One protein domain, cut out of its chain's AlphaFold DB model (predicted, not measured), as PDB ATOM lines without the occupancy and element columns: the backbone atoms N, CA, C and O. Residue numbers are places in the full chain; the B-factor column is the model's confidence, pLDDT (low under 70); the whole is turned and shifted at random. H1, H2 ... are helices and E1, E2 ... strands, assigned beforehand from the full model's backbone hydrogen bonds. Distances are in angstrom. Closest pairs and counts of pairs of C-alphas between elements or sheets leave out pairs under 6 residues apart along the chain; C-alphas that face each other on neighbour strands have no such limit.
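This is residues 25 to 116 of the 119 residues of the protein "Hyaluronidase" of Anisakis simplex (UniProt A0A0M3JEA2). What shape is this? It has little regular structure: a loop lobe at residues 64 to 86, H1 with loops at the opposite end, and between them a two-strand parallel ribbon, E1 and E2, toward which H2 runs back from the lobe. What makes it up? The 92 printed residues include H1, E1, H2 and E2 in that order, mixed in class, with 30 in named elements. How compact? It is loose and elongated, radius of gyration 17.1 A, spanning 51 by 31 by 19 A.

Where does it begin? H1, residues 25 to 29, starts at C-alpha 25 (278.154, 251.906, 435.611). What follows? E1 is residues 54 to 58, 13.3 A; H2 is 88 to 102, 20.7 A; E2, 111 to 115, ends at C-alpha 115 (293.201, 254.738, 422.537).

How do E1 and E2 stand? They are parallel, 16 degrees between directions, with N 55 and O 111 within hydrogen-bond range at 2.9 A. E1, H2 and E2 form a strand-helix-strand unit, parallel neighbours with a helix between, its crossover right-handed. And the helices? H2 and E1 are near each other, with 6 C-alpha pairs within 10 A; H1 is apart from H2 and E2. In H1 and H2 every O i to N i+4 pair is within range.

How far does it reach? The farthest C-alphas, Lys 38 and Asn 75, are 51.7 A apart. Which links are long? H1 to E1 and E1 to H2 are; the printed part has no cut, and no printed residue is under 70 in pLDDT.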
ATOM      1  N   ARG A  25     279.596 251.615 435.786       97.69
ATOM      2  CA  ARG A  25     278.154 251.906 435.611       97.69
ATOM      3  C   ARG A  25     277.218 250.794 436.108       97.69
ATOM      4  O   ARG A  25     276.143 251.061 436.645       97.69
ATOM      5  N   ASN A  26     277.585 249.532 435.889       97.81
ATOM      6  CA  ASN A  26     276.763 248.400 436.318       97.81
ATOM      7  C   ASN A  26     276.703 248.276 437.849       97.81
ATOM      8  O   ASN A  26     275.643 247.950 438.380       97.81
ATOM      9  N   CYS A  27     277.793 248.597 438.555       97.88
ATOM     10  CA  CYS A  27     277.835 248.666 440.017       97.88
ATOM     11  C   CYS A  27     276.921 249.784 440.527       97.88
ATOM     12  O   CYS A  27     276.049 249.518 441.356       97.88
ATOM     13  N   TYR A  28     277.022 250.980 439.933       97.06
ATOM     14  CA  TYR A  28     276.137 252.109 440.228       97.06
ATOM     15  C   TYR A  28     274.651 251.729 440.082       97.06
ATOM     16  O   TYR A  28     273.846 251.933 440.993       97.06
ATOM     17  N   ARG A  29     274.274 251.085 438.966       97.81
ATOM     18  CA  ARG A  29     272.895 250.613 438.714       97.81
ATOM     19  C   ARG A  29     272.432 249.538 439.698       97.81
ATOM     20  O   ARG A  29     271.259 249.519 440.065       97.81
ATOM     21  N   ALA A  30     273.340 248.667 440.128       98.19
ATOM     22  CA  ALA A  30     273.084 247.642 441.135       98.19
ATOM     23  C   ALA A  30     273.086 248.187 442.576       98.19
ATOM     24  O   ALA A  30     272.856 247.418 443.506       98.19
ATOM     25  N   ARG A  31     273.316 249.498 442.769       97.25
ATOM     26  CA  ARG A  31     273.461 250.152 444.082       97.25
ATOM     27  C   ARG A  31     274.609 249.575 444.919       97.25
ATOM     28  O   ARG A  31     274.534 249.551 446.145       97.25
ATOM     29  N   ILE A  32     275.660 249.106 444.251       97.94
ATOM     30  CA  ILE A  32     276.922 248.736 444.886       97.94
ATOM     31  C   ILE A  32     277.744 250.014 445.009       97.94
ATOM     32  O   ILE A  32     278.088 250.619 443.997       97.94
ATOM     33  N   ASP A  33     278.033 250.419 446.243       95.44
ATOM     34  CA  ASP A  33     278.780 251.644 446.517       95.44
ATOM     35  C   ASP A  33     280.278 251.450 446.253       95.44
ATOM     36  O   ASP A  33     280.928 250.593 446.858       95.44
ATOM     37  N   ILE A  34     280.823 252.268 445.353       96.69
ATOM     38  CA  ILE A  34     282.260 252.458 445.180       96.69
ATOM     39  C   ILE A  34     282.567 253.855 445.732       96.69
ATOM     40  O   ILE A  34     282.078 254.842 445.179       96.69
ATOM     41  N   PRO A  35     283.368 253.988 446.804       95.81
ATOM     42  CA  PRO A  35     283.503 255.243 447.546       95.81
ATOM     43  C   PRO A  35     284.429 256.251 446.837       95.81
ATOM     44  O   PRO A  35     285.453 256.665 447.383       95.81
ATOM     45  N   LEU A  36     284.087 256.663 445.613       96.44
ATOM     46  CA  LEU A  36     284.923 257.514 444.758       96.44
ATOM     47  C   LEU A  36     285.164 258.906 445.361       96.44
ATOM     48  O   LEU A  36     286.272 259.442 445.304       96.44
ATOM     49  N   THR A  37     284.146 259.464 446.016       94.06
ATOM     50  CA  THR A  37     284.211 260.779 446.673       94.06
ATOM     51  C   THR A  37     285.150 260.787 447.877       94.06
ATOM     52  O   THR A  37     285.823 261.787 448.116       94.06
ATOM     53  N   LYS A  38     285.262 259.665 448.603       95.81
ATOM     54  CA  LYS A  38     286.148 259.528 449.772       95.81
ATOM     55  C   LYS A  38     287.619 259.755 449.415       95.81
ATOM     56  O   LYS A  38     288.389 260.201 450.261       95.81
ATOM     57  N   PHE A  39     288.001 259.453 448.178       92.94
ATOM     58  CA  PHE A  39     289.382 259.520 447.701       92.94
ATOM     59  C   PHE A  39     289.624 260.655 446.700       92.94
ATOM     60  O   PHE A  39     290.679 260.702 446.079       92.94
ATOM     61  N   SER A  40     288.676 261.592 446.565       92.69
ATOM     62  CA  SER A  40     288.788 262.753 445.665       92.69
ATOM     63  C   SER A  40     289.048 262.390 444.194       92.69
ATOM     64  O   SER A  40     289.662 263.170 443.462       92.69
ATOM     65  N   PHE A  41     288.573 261.222 443.744       96.88
ATOM     66  CA  PHE A  41     288.620 260.884 442.325       96.88
ATOM     67  C   PHE A  41     287.761 261.863 441.521       96.88
ATOM     68  O   PHE A  41     286.680 262.263 441.952       96.88
ATOM     69  N   GLN A  42     288.222 262.206 440.324       97.62
ATOM     70  CA  GLN A  42     287.395 262.789 439.275       97.62
ATOM     71  C   GLN A  42     286.702 261.641 438.533       97.62
ATOM     72  O   GLN A  42     287.368 260.712 438.077       97.62
ATOM     73  N   PHE A  43     285.378 261.660 438.429       97.94
ATOM     74  CA  PHE A  43     284.613 260.570 437.819       97.94
ATOM     75  C   PHE A  43     283.359 261.098 437.129       97.94
ATOM     76  O   PHE A  43     282.811 262.137 437.500       97.94
ATOM     77  N   ASN A  44     282.895 260.374 436.115       97.81
ATOM     78  CA  ASN A  44     281.675 260.729 435.402       97.81
ATOM     79  C   ASN A  44     280.438 260.476 436.270       97.81
ATOM     80  O   ASN A  44     280.367 259.513 437.038       97.81
ATOM     81  N   LYS A  45     279.415 261.319 436.105       96.25
ATOM     82  CA  LYS A  45     278.124 261.151 436.781       96.25
ATOM     83  C   LYS A  45     277.534 259.767 436.486       96.25
ATOM     84  O   LYS A  45     277.503 259.332 435.340       96.25
ATOM     85  N   GLY A  46     277.044 259.091 437.527       96.62
ATOM     86  CA  GLY A  46     276.486 257.739 437.405       96.62
ATOM     87  C   GLY A  46     277.514 256.663 437.049       96.62
ATOM     88  O   GLY A  46     277.118 255.568 436.658       96.62
ATOM     89  N   GLU A  47     278.810 256.986 437.162       97.12
ATOM     90  CA  GLU A  47     279.922 256.113 436.773       97.12
ATOM     91  C   GLU A  47     279.819 255.663 435.305       97.12
ATOM     92  O   GLU A  47     280.232 254.565 434.925       97.12
ATOM     93  N   ASP A  48     279.220 256.522 434.471       96.81
ATOM     94  CA  ASP A  48     279.097 256.302 433.038       96.81
ATOM     95  C   ASP A  48     280.483 256.349 432.377       96.81
ATOM     96  O   ASP A  48     281.367 257.106 432.770       96.81
ATOM     97  N   PHE A  49     280.680 255.541 431.334       95.00
ATOM     98  CA  PHE A  49     281.965 255.496 430.627       95.00
ATOM     99  C   PHE A  49     282.259 256.784 429.839       95.00
ATOM    100  O   PHE A  49     283.419 257.115 429.622       95.00
ATOM    101  N   TYR A  50     281.207 257.517 429.455       95.69
ATOM    102  CA  TYR A  50     281.314 258.849 428.869       95.69
ATOM    103  C   TYR A  50     280.610 259.883 429.753       95.69
ATOM    104  O   TYR A  50     279.505 259.626 430.235       95.69
ATOM    105  N   GLY A  51     281.226 261.045 429.959       95.75
ATOM    106  CA  GLY A  51     280.705 262.115 430.806       95.75
ATOM    107  C   GLY A  51     281.627 263.331 430.882       95.75
ATOM    108  O   GLY A  51     282.436 263.573 429.990       95.75
ATOM    109  N   ASP A  52     281.491 264.115 431.949       96.00
ATOM    110  CA  ASP A  52     282.153 265.422 432.075       96.00
ATOM    111  C   ASP A  52     283.573 265.368 432.673       96.00
ATOM    112  O   ASP A  52     284.257 266.389 432.684       96.00
ATOM    113  N   ALA A  53     284.041 264.208 433.156       97.25
ATOM    114  CA  ALA A  53     285.338 264.083 433.830       97.25
ATOM    115  C   ALA A  53     286.409 263.411 432.959       97.25
ATOM    116  O   ALA A  53     287.486 263.972 432.764       97.25
ATOM    117  N   VAL A  54     286.135 262.209 432.444       97.94
ATOM    118  CA  VAL A  54     287.090 261.426 431.645       97.94
ATOM    119  C   VAL A  54     286.364 260.612 430.582       97.94
ATOM    120  O   VAL A  54     285.325 260.021 430.855       97.94
ATOM    121  N   ASN A  55     286.901 260.577 429.367       97.25
ATOM    122  CA  ASN A  55     286.331 259.851 428.237       97.25
ATOM    123  C   ASN A  55     287.440 259.126 427.480       97.25
ATOM    124  O   ASN A  55     288.425 259.756 427.100       97.25
ATOM    125  N   THR A  56     287.268 257.831 427.220       97.25
ATOM    126  CA  THR A  56     288.195 257.055 426.382       97.25
ATOM    127  C   THR A  56     287.510 256.636 425.097       97.25
ATOM    128  O   THR A  56     286.446 256.021 425.125       97.25
ATOM    129  N   PHE A  57     288.131 256.962 423.972       95.69
ATOM    130  CA  PHE A  57     287.677 256.610 422.638       95.69
ATOM    131  C   PHE A  57     288.597 255.540 422.075       95.69
ATOM    132  O   PHE A  57     289.745 255.813 421.730       95.69
ATOM    133  N   TYR A  58     288.073 254.331 421.952       93.62
ATOM    134  CA  TYR A  58     288.784 253.239 421.303       93.62
ATOM    135  C   TYR A  58     288.752 253.410 419.787       93.62
ATOM    136  O   TYR A  58     287.754 253.895 419.243       93.62
ATOM    137  N   GLU A  59     289.788 252.931 419.102       89.69
ATOM    138  CA  GLU A  59     289.954 253.015 417.641       89.69
ATOM    139  C   GLU A  59     288.672 252.671 416.847       89.69
ATOM    140  O   GLU A  59     288.306 253.363 415.903       89.69
ATOM    141  N   LYS A  60     287.904 251.658 417.277       86.38
ATOM    142  CA  LYS A  60     286.687 251.192 416.578       86.38
ATOM    143  C   LYS A  60     285.421 251.981 416.921       86.38
ATOM    144  O   LYS A  60     284.365 251.711 416.355       86.38
ATOM    145  N   THR A  61     285.496 252.911 417.868       88.44
ATOM    146  CA  THR A  61     284.343 253.681 418.367       88.44
ATOM    147  C   THR A  61     284.271 255.108 417.835       88.44
ATOM    148  O   THR A  61     283.242 255.759 418.018       88.44
ATOM    149  N   ILE A  62     285.325 255.580 417.164       94.62
ATOM    150  CA  ILE A  62     285.441 256.954 416.686       94.62
ATOM    151  C   ILE A  62     285.953 257.001 415.246       94.62
ATOM    152  O   ILE A  62     286.951 256.378 414.887       94.62
ATOM    153  N   GLY A  63     285.268 257.773 414.408       96.38
ATOM    154  CA  GLY A  63     285.692 257.974 413.029       96.38
ATOM    155  C   GLY A  63     285.572 256.715 412.176       96.38
ATOM    156  O   GLY A  63     284.744 255.835 412.415       96.38
ATOM    157  N   LEU A  64     286.397 256.667 411.135       96.12
ATOM    158  CA  LEU A  64     286.526 255.532 410.223       96.12
ATOM    159  C   LEU A  64     287.931 254.954 410.347       96.12
ATOM    160  O   LEU A  64     288.722 255.033 409.413       96.12
ATOM    161  N   TYR A  65     288.299 254.490 411.538       95.38
ATOM    162  CA  TYR A  65     289.637 253.948 411.756       95.38
ATOM    163  C   TYR A  65     289.874 252.723 410.841       95.38
ATOM    164  O   TYR A  65     289.007 251.839 410.790       95.38
ATOM    165  N   PRO A  66     290.968 252.679 410.060       94.44
ATOM    166  CA  PRO A  66     291.250 251.580 409.142       94.44
ATOM    167  C   PRO A  66     291.904 250.400 409.856       94.44
ATOM    168  O   PRO A  66     292.810 250.581 410.658       94.44
ATOM    169  N   TYR A  67     291.435 249.186 409.565       92.94
ATOM    170  CA  TYR A  67     292.014 247.953 410.106       92.94
ATOM    171  C   TYR A  67     291.624 246.734 409.264       92.94
ATOM    172  O   TYR A  67     290.656 246.768 408.498       92.94
ATOM    173  N   TYR A  68     292.336 245.623 409.436       93.06
ATOM    174  CA  TYR A  68     291.929 244.317 408.914       93.06
ATOM    175  C   TYR A  68     291.168 243.538 409.985       93.06
ATOM    176  O   TYR A  68     291.649 243.390 411.109       93.06
ATOM    177  N   ARG A  69     289.979 243.017 409.653       92.06
ATOM    178  CA  ARG A  69     289.250 242.117 410.570       92.06
ATOM    179  C   ARG A  69     290.006 240.812 410.806       92.06
ATOM    180  O   ARG A  69     289.970 240.293 411.916       92.06
ATOM    181  N   ASP A  70     290.678 240.321 409.772       94.06
ATOM    182  CA  ASP A  70     291.615 239.208 409.831       94.06
ATOM    183  C   ASP A  70     292.928 239.637 409.149       94.06
ATOM    184  O   ASP A  70     292.957 239.786 407.925       94.06
ATOM    185  N   PRO A  71     294.030 239.815 409.902       89.06
ATOM    186  CA  PRO A  71     295.328 240.202 409.343       89.06
ATOM    187  C   PRO A  71     295.873 239.254 408.263       89.06
ATOM    188  O   PRO A  71     296.804 239.615 407.547       89.06
ATOM    189  N   LYS A  72     295.331 238.035 408.152       94.50
ATOM    190  CA  LYS A  72     295.733 237.038 407.152       94.50
ATOM    191  C   LYS A  72     294.881 237.067 405.885       94.50
ATOM    192  O   LYS A  72     295.282 236.458 404.896       94.50
ATOM    193  N   ASP A  73     293.742 237.757 405.897       96.44
ATOM    194  CA  ASP A  73     292.863 237.911 404.739       96.44
ATOM    195  C   ASP A  73     292.915 239.356 404.212       96.44
ATOM    196  O   ASP A  73     292.311 240.256 404.808       96.44
ATOM    197  N   PRO A  74     293.577 239.601 403.065       91.94
ATOM    198  CA  PRO A  74     293.625 240.916 402.428       91.94
ATOM    199  C   PRO A  74     292.251 241.492 402.058       91.94
ATOM    200  O   PRO A  74     292.133 242.705 401.879       91.94
ATOM    201  N   ASN A  75     291.212 240.658 401.947       96.12
ATOM    202  CA  ASN A  75     289.847 241.100 401.648       96.12
ATOM    203  C   ASN A  75     289.072 241.524 402.901       96.12
ATOM    204  O   ASN A  75     287.981 242.081 402.798       96.12
ATOM    205  N   SER A  76     289.638 241.311 404.090       95.81
ATOM    206  CA  SER A  76     289.006 241.659 405.363       95.81
ATOM    207  C   SER A  76     289.166 243.138 405.750       95.81
ATOM    208  O   SER A  76     288.809 243.526 406.869       95.81
ATOM    209  N   ALA A  77     289.693 243.960 404.835       94.69
ATOM    210  CA  ALA A  77     289.936 245.381 405.035       94.69
ATOM    211  C   ALA A  77     288.648 246.139 405.394       94.69
ATOM    212  O   ALA A  77     287.638 246.079 404.689       94.69
ATOM    213  N   VAL A  78     288.709 246.908 406.474       93.88
ATOM    214  CA  VAL A  78     287.693 247.873 406.894       93.88
ATOM    215  C   VAL A  78     288.285 249.270 406.734       93.88
ATOM    216  O   VAL A  78     289.436 249.501 407.099       93.88
ATOM    217  N   ASN A  79     287.522 250.194 406.140       95.12
ATOM    218  CA  ASN A  79     287.951 251.572 405.847       95.12
ATOM    219  C   ASN A  79     289.294 251.662 405.086       95.12
ATOM    220  O   ASN A  79     290.083 252.571 405.309       95.12
ATOM    221  N   GLY A  80     289.578 250.699 404.202       94.12
ATOM    222  CA  GLY A  80     290.832 250.643 403.437       94.12
ATOM    223  C   GLY A  80     291.962 249.842 404.097       94.12
ATOM    224  O   GLY A  80     292.996 249.635 403.461       94.12
ATOM    225  N   GLY A  81     291.764 249.340 405.320       93.38
ATOM    226  CA  GLY A  81     292.669 248.418 406.018       93.38
ATOM    227  C   GLY A  81     293.886 249.080 406.664       93.38
ATOM    228  O   GLY A  81     294.240 248.709 407.775       93.38
ATOM    229  N   ILE A  82     294.470 250.081 405.999       93.19
ATOM    230  CA  ILE A  82     295.638 250.848 406.458       93.19
ATOM    231  C   ILE A  82     295.404 252.366 406.341       93.19
ATOM    232  O   ILE A  82     294.623 252.796 405.481       93.19
ATOM    233  N   PRO A  83     296.122 253.204 407.114       93.75
ATOM    234  CA  PRO A  83     295.970 254.665 407.092       93.75
ATOM    235  C   PRO A  83     296.161 255.330 405.722       93.75
ATOM    236  O   PRO A  83     295.562 256.361 405.447       93.75
ATOM    237  N   GLN A  84     296.957 254.755 404.820       95.56
ATOM    238  CA  GLN A  84     297.210 255.330 403.491       95.56
ATOM    239  C   GLN A  84     296.017 255.180 402.532       95.56
ATOM    240  O   GLN A  84     296.026 255.768 401.451       95.56
ATOM    241  N   ARG A  85     295.022 254.355 402.884       95.69
ATOM    242  CA  ARG A  85     293.881 253.997 402.025       95.69
ATOM    243  C   ARG A  85     292.527 254.457 402.562       95.69
ATOM    244  O   ARG A  85     291.516 254.187 401.921       95.69
ATOM    245  N   VAL A  86     292.496 255.134 403.708       95.06
ATOM    246  CA  VAL A  86     291.261 255.709 404.253       95.06
ATOM    247  C   VAL A  86     290.986 257.073 403.617       95.06
ATOM    248  O   VAL A  86     291.908 257.866 403.411       95.06
ATOM    249  N   ASP A  87     289.718 257.386 403.331       97.06
ATOM    250  CA  ASP A  87     289.346 258.771 403.043       97.06
ATOM    251  C   ASP A  87     289.420 259.580 404.346       97.06
ATOM    252  O   ASP A  87     288.564 259.490 405.232       97.06
ATOM    253  N   MET A  88     290.474 260.385 404.468       96.56
ATOM    254  CA  MET A  88     290.719 261.190 405.662       96.56
ATOM    255  C   MET A  88     289.636 262.241 405.922       96.56
ATOM    256  O   MET A  88     289.401 262.590 407.079       96.56
ATOM    257  N   ARG A  89     288.955 262.754 404.889       98.25
ATOM    258  CA  ARG A  89     287.875 263.734 405.083       98.25
ATOM    259  C   ARG A  89     286.661 263.063 405.703       98.25
ATOM    260  O   ARG A  89     286.092 263.602 406.652       98.25
ATOM    261  N   GLU A  90     286.300 261.878 405.218       98.06
ATOM    262  CA  GLU A  90     285.207 261.098 405.802       98.06
ATOM    263  C   GLU A  90     285.538 260.638 407.226       98.06
ATOM    264  O   GLU A  90     284.704 260.783 408.121       98.06
ATOM    265  N   HIS A  91     286.770 260.170 407.468       96.88
ATOM    266  CA  HIS A  91     287.236 259.793 408.804       96.88
ATOM    267  C   HIS A  91     287.073 260.942 409.805       96.88
ATOM    268  O   HIS A  91     286.457 260.756 410.855       96.88
ATOM    269  N   LEU A  92     287.576 262.135 409.471       97.88
ATOM    270  CA  LEU A  92     287.501 263.310 410.344       97.88
ATOM    271  C   LEU A  92     286.060 263.795 410.539       97.88
ATOM    272  O   LEU A  92     285.682 264.150 411.655       97.88
ATOM    273  N   SER A  93     285.237 263.769 409.486       98.50
ATOM    274  CA  SER A  93     283.817 264.122 409.590       98.50
ATOM    275  C   SER A  93     283.072 263.173 410.529       98.50
ATOM    276  O   SER A  93     282.284 263.616 411.365       98.50
ATOM    277  N   LYS A  94     283.334 261.866 410.421       98.00
ATOM    278  CA  LYS A  94     282.734 260.858 411.297       98.00
ATOM    279  C   LYS A  94     283.253 260.976 412.729       98.00
ATOM    280  O   LYS A  94     282.451 260.919 413.654       98.00
ATOM    281  N   ALA A  95     284.556 261.197 412.912       97.25
ATOM    282  CA  ALA A  95     285.169 261.356 414.227       97.25
ATOM    283  C   ALA A  95     284.578 262.558 414.965       97.25
ATOM    284  O   ALA A  95     284.175 262.426 416.117       97.25
ATOM    285  N   LYS A  96     284.426 263.697 414.279       97.25
ATOM    286  CA  LYS A  96     283.743 264.875 414.822       97.25
ATOM    287  C   LYS A  96     282.328 264.533 415.302       97.25
ATOM    288  O   LYS A  96     282.003 264.803 416.452       97.25
ATOM    289  N   ALA A  97     281.519 263.899 414.450       97.81
ATOM    290  CA  ALA A  97     280.149 263.530 414.800       97.81
ATOM    291  C   ALA A  97     280.082 262.540 415.981       97.81
ATOM    292  O   ALA A  97     279.184 262.625 416.817       97.81
ATOM    293  N   ASP A  98     281.031 261.605 416.074       97.00
ATOM    294  CA  ASP A  98     281.121 260.674 417.201       97.00
ATOM    295  C   ASP A  98     281.486 261.378 418.508       97.00
ATOM    296  O   ASP A  98     280.855 261.095 419.529       97.00
ATOM    297  N   ILE A  99     282.451 262.304 418.477       95.75
ATOM    298  CA  ILE A  99     282.830 263.114 419.644       95.75
ATOM    299  C   ILE A  99     281.638 263.951 420.098       95.75
ATOM    300  O   ILE A  99     281.277 263.881 421.265       95.75
ATOM    301  N   GLU A 100     280.988 264.685 419.193       95.88
ATOM    302  CA  GLU A 100     279.832 265.536 419.520       95.88
ATOM    303  C   GLU A 100     278.660 264.725 420.097       95.88
ATOM    304  O   GLU A 100     277.920 265.204 420.953       95.88
ATOM    305  N   ARG A 101     278.496 263.469 419.667       95.50
ATOM    306  CA  ARG A 101     277.474 262.565 420.207       95.50
ATOM    307  C   ARG A 101     277.828 262.034 421.599       95.50
ATOM    308  O   ARG A 101     276.929 261.853 422.418       95.50
ATOM    309  N   LEU A 102     279.095 261.695 421.838       94.38
ATOM    310  CA  LEU A 102     279.561 261.075 423.087       94.38
ATOM    311  C   LEU A 102     279.878 262.105 424.177       94.38
ATOM    312  O   LEU A 102     279.679 261.819 425.354       94.38
ATOM    313  N   ILE A 103     280.304 263.304 423.781       94.88
ATOM    314  CA  ILE A 103     280.554 264.471 424.628       94.88
ATOM    315  C   ILE A 103     279.711 265.639 424.081       94.88
ATOM    316  O   ILE A 103     280.216 266.486 423.345       94.88
ATOM    317  N   PRO A 104     278.410 265.715 424.429       94.31
ATOM    318  CA  PRO A 104     277.514 266.743 423.893       94.31
ATOM    319  C   PRO A 104     277.814 268.160 424.389       94.31
ATOM    320  O   PRO A 104     277.307 269.128 423.828       94.31
ATOM    321  N   ASN A 105     278.587 268.293 425.470       95.25
ATOM    322  CA  ASN A 105     278.958 269.581 426.036       95.25
ATOM    323  C   ASN A 105     280.135 270.191 425.245       95.25
ATOM    324  O   ASN A 105     281.263 269.719 425.391       95.25
ATOM    325  N   PRO A 106     279.931 271.277 424.473       93.81
ATOM    326  CA  PRO A 106     281.006 271.908 423.705       93.81
ATOM    327  C   PRO A 106     282.049 272.610 424.589       93.81
ATOM    328  O   PRO A 106     283.111 272.983 424.103       93.81
ATOM    329  N   SER A 107     281.753 272.817 425.875       96.00
ATOM    330  CA  SER A 107     282.667 273.374 426.880       96.00
ATOM    331  C   SER A 107     283.263 272.287 427.782       96.00
ATOM    332  O   SER A 107     283.582 272.555 428.940       96.00
ATOM    333  N   PHE A 108     283.368 271.048 427.289       96.56
ATOM    334  CA  PHE A 108     284.009 269.954 428.012       96.56
ATOM    335  C   PHE A 108     285.436 270.336 428.434       96.56
ATOM    336  O   PHE A 108     286.272 270.674 427.598       96.56
ATOM    337  N   GLY A 109     285.696 270.279 429.741       95.69
ATOM    338  CA  GLY A 109     286.989 270.612 430.348       95.69
ATOM    339  C   GLY A 109     287.681 269.428 431.026       95.69
ATOM    340  O   GLY A 109     288.636 269.638 431.771       95.69
ATOM    341  N   GLY A 110     287.172 268.210 430.830       96.12
ATOM    342  CA  GLY A 110     287.756 266.987 431.376       96.12
ATOM    343  C   GLY A 110     288.858 266.404 430.485       96.12
ATOM    344  O   GLY A 110     289.383 267.055 429.582       96.12
ATOM    345  N   VAL A 111     289.189 265.135 430.719       97.62
ATOM    346  CA  VAL A 111     290.216 264.405 429.960       97.62
ATOM    347  C   VAL A 111     289.579 263.584 428.837       97.62
ATOM    348  O   VAL A 111     288.664 262.799 429.079       97.62
ATOM    349  N   ALA A 112     290.083 263.725 427.611       96.62
ATOM    350  CA  ALA A 112     289.721 262.883 426.471       96.62
ATOM    351  C   ALA A 112     290.941 262.072 426.012       96.62
ATOM    352  O   ALA A 112     291.994 262.640 425.727       96.62
ATOM    353  N   ILE A 113     290.793 260.751 425.945       97.38
ATOM    354  CA  ILE A 113     291.856 259.798 425.616       97.38
ATOM    355  C   ILE A 113     291.499 259.136 424.288       97.38
ATOM    356  O   ILE A 113     290.426 258.549 424.165       97.38
ATOM    357  N   LEU A 114     292.384 259.226 423.297       95.31
ATOM    358  CA  LEU A 114     292.299 258.422 422.079       95.31
ATOM    359  C   LEU A 114     293.170 257.185 422.278       95.31
ATOM    360  O   LEU A 114     294.384 257.310 422.427       95.31
ATOM    361  N   ASP A 115     292.541 256.017 422.303       95.31
ATOM    362  CA  ASP A 115     293.201 254.738 422.537       95.31
ATOM    363  C   ASP A 115     293.297 253.953 421.224       95.31
ATOM    364  O   ASP A 115     292.399 253.185 420.852       95.31
ATOM    365  N   PHE A 116     294.337 254.279 420.451       92.31
ATOM    366  CA  PHE A 116     294.627 253.702 419.139       92.31
ATOM    367  C   PHE A 116     295.901 252.866 419.239       92.31
ATOM    368  O   PHE A 116     297.001 253.413 419.325       92.31
TER     369      PHE A 116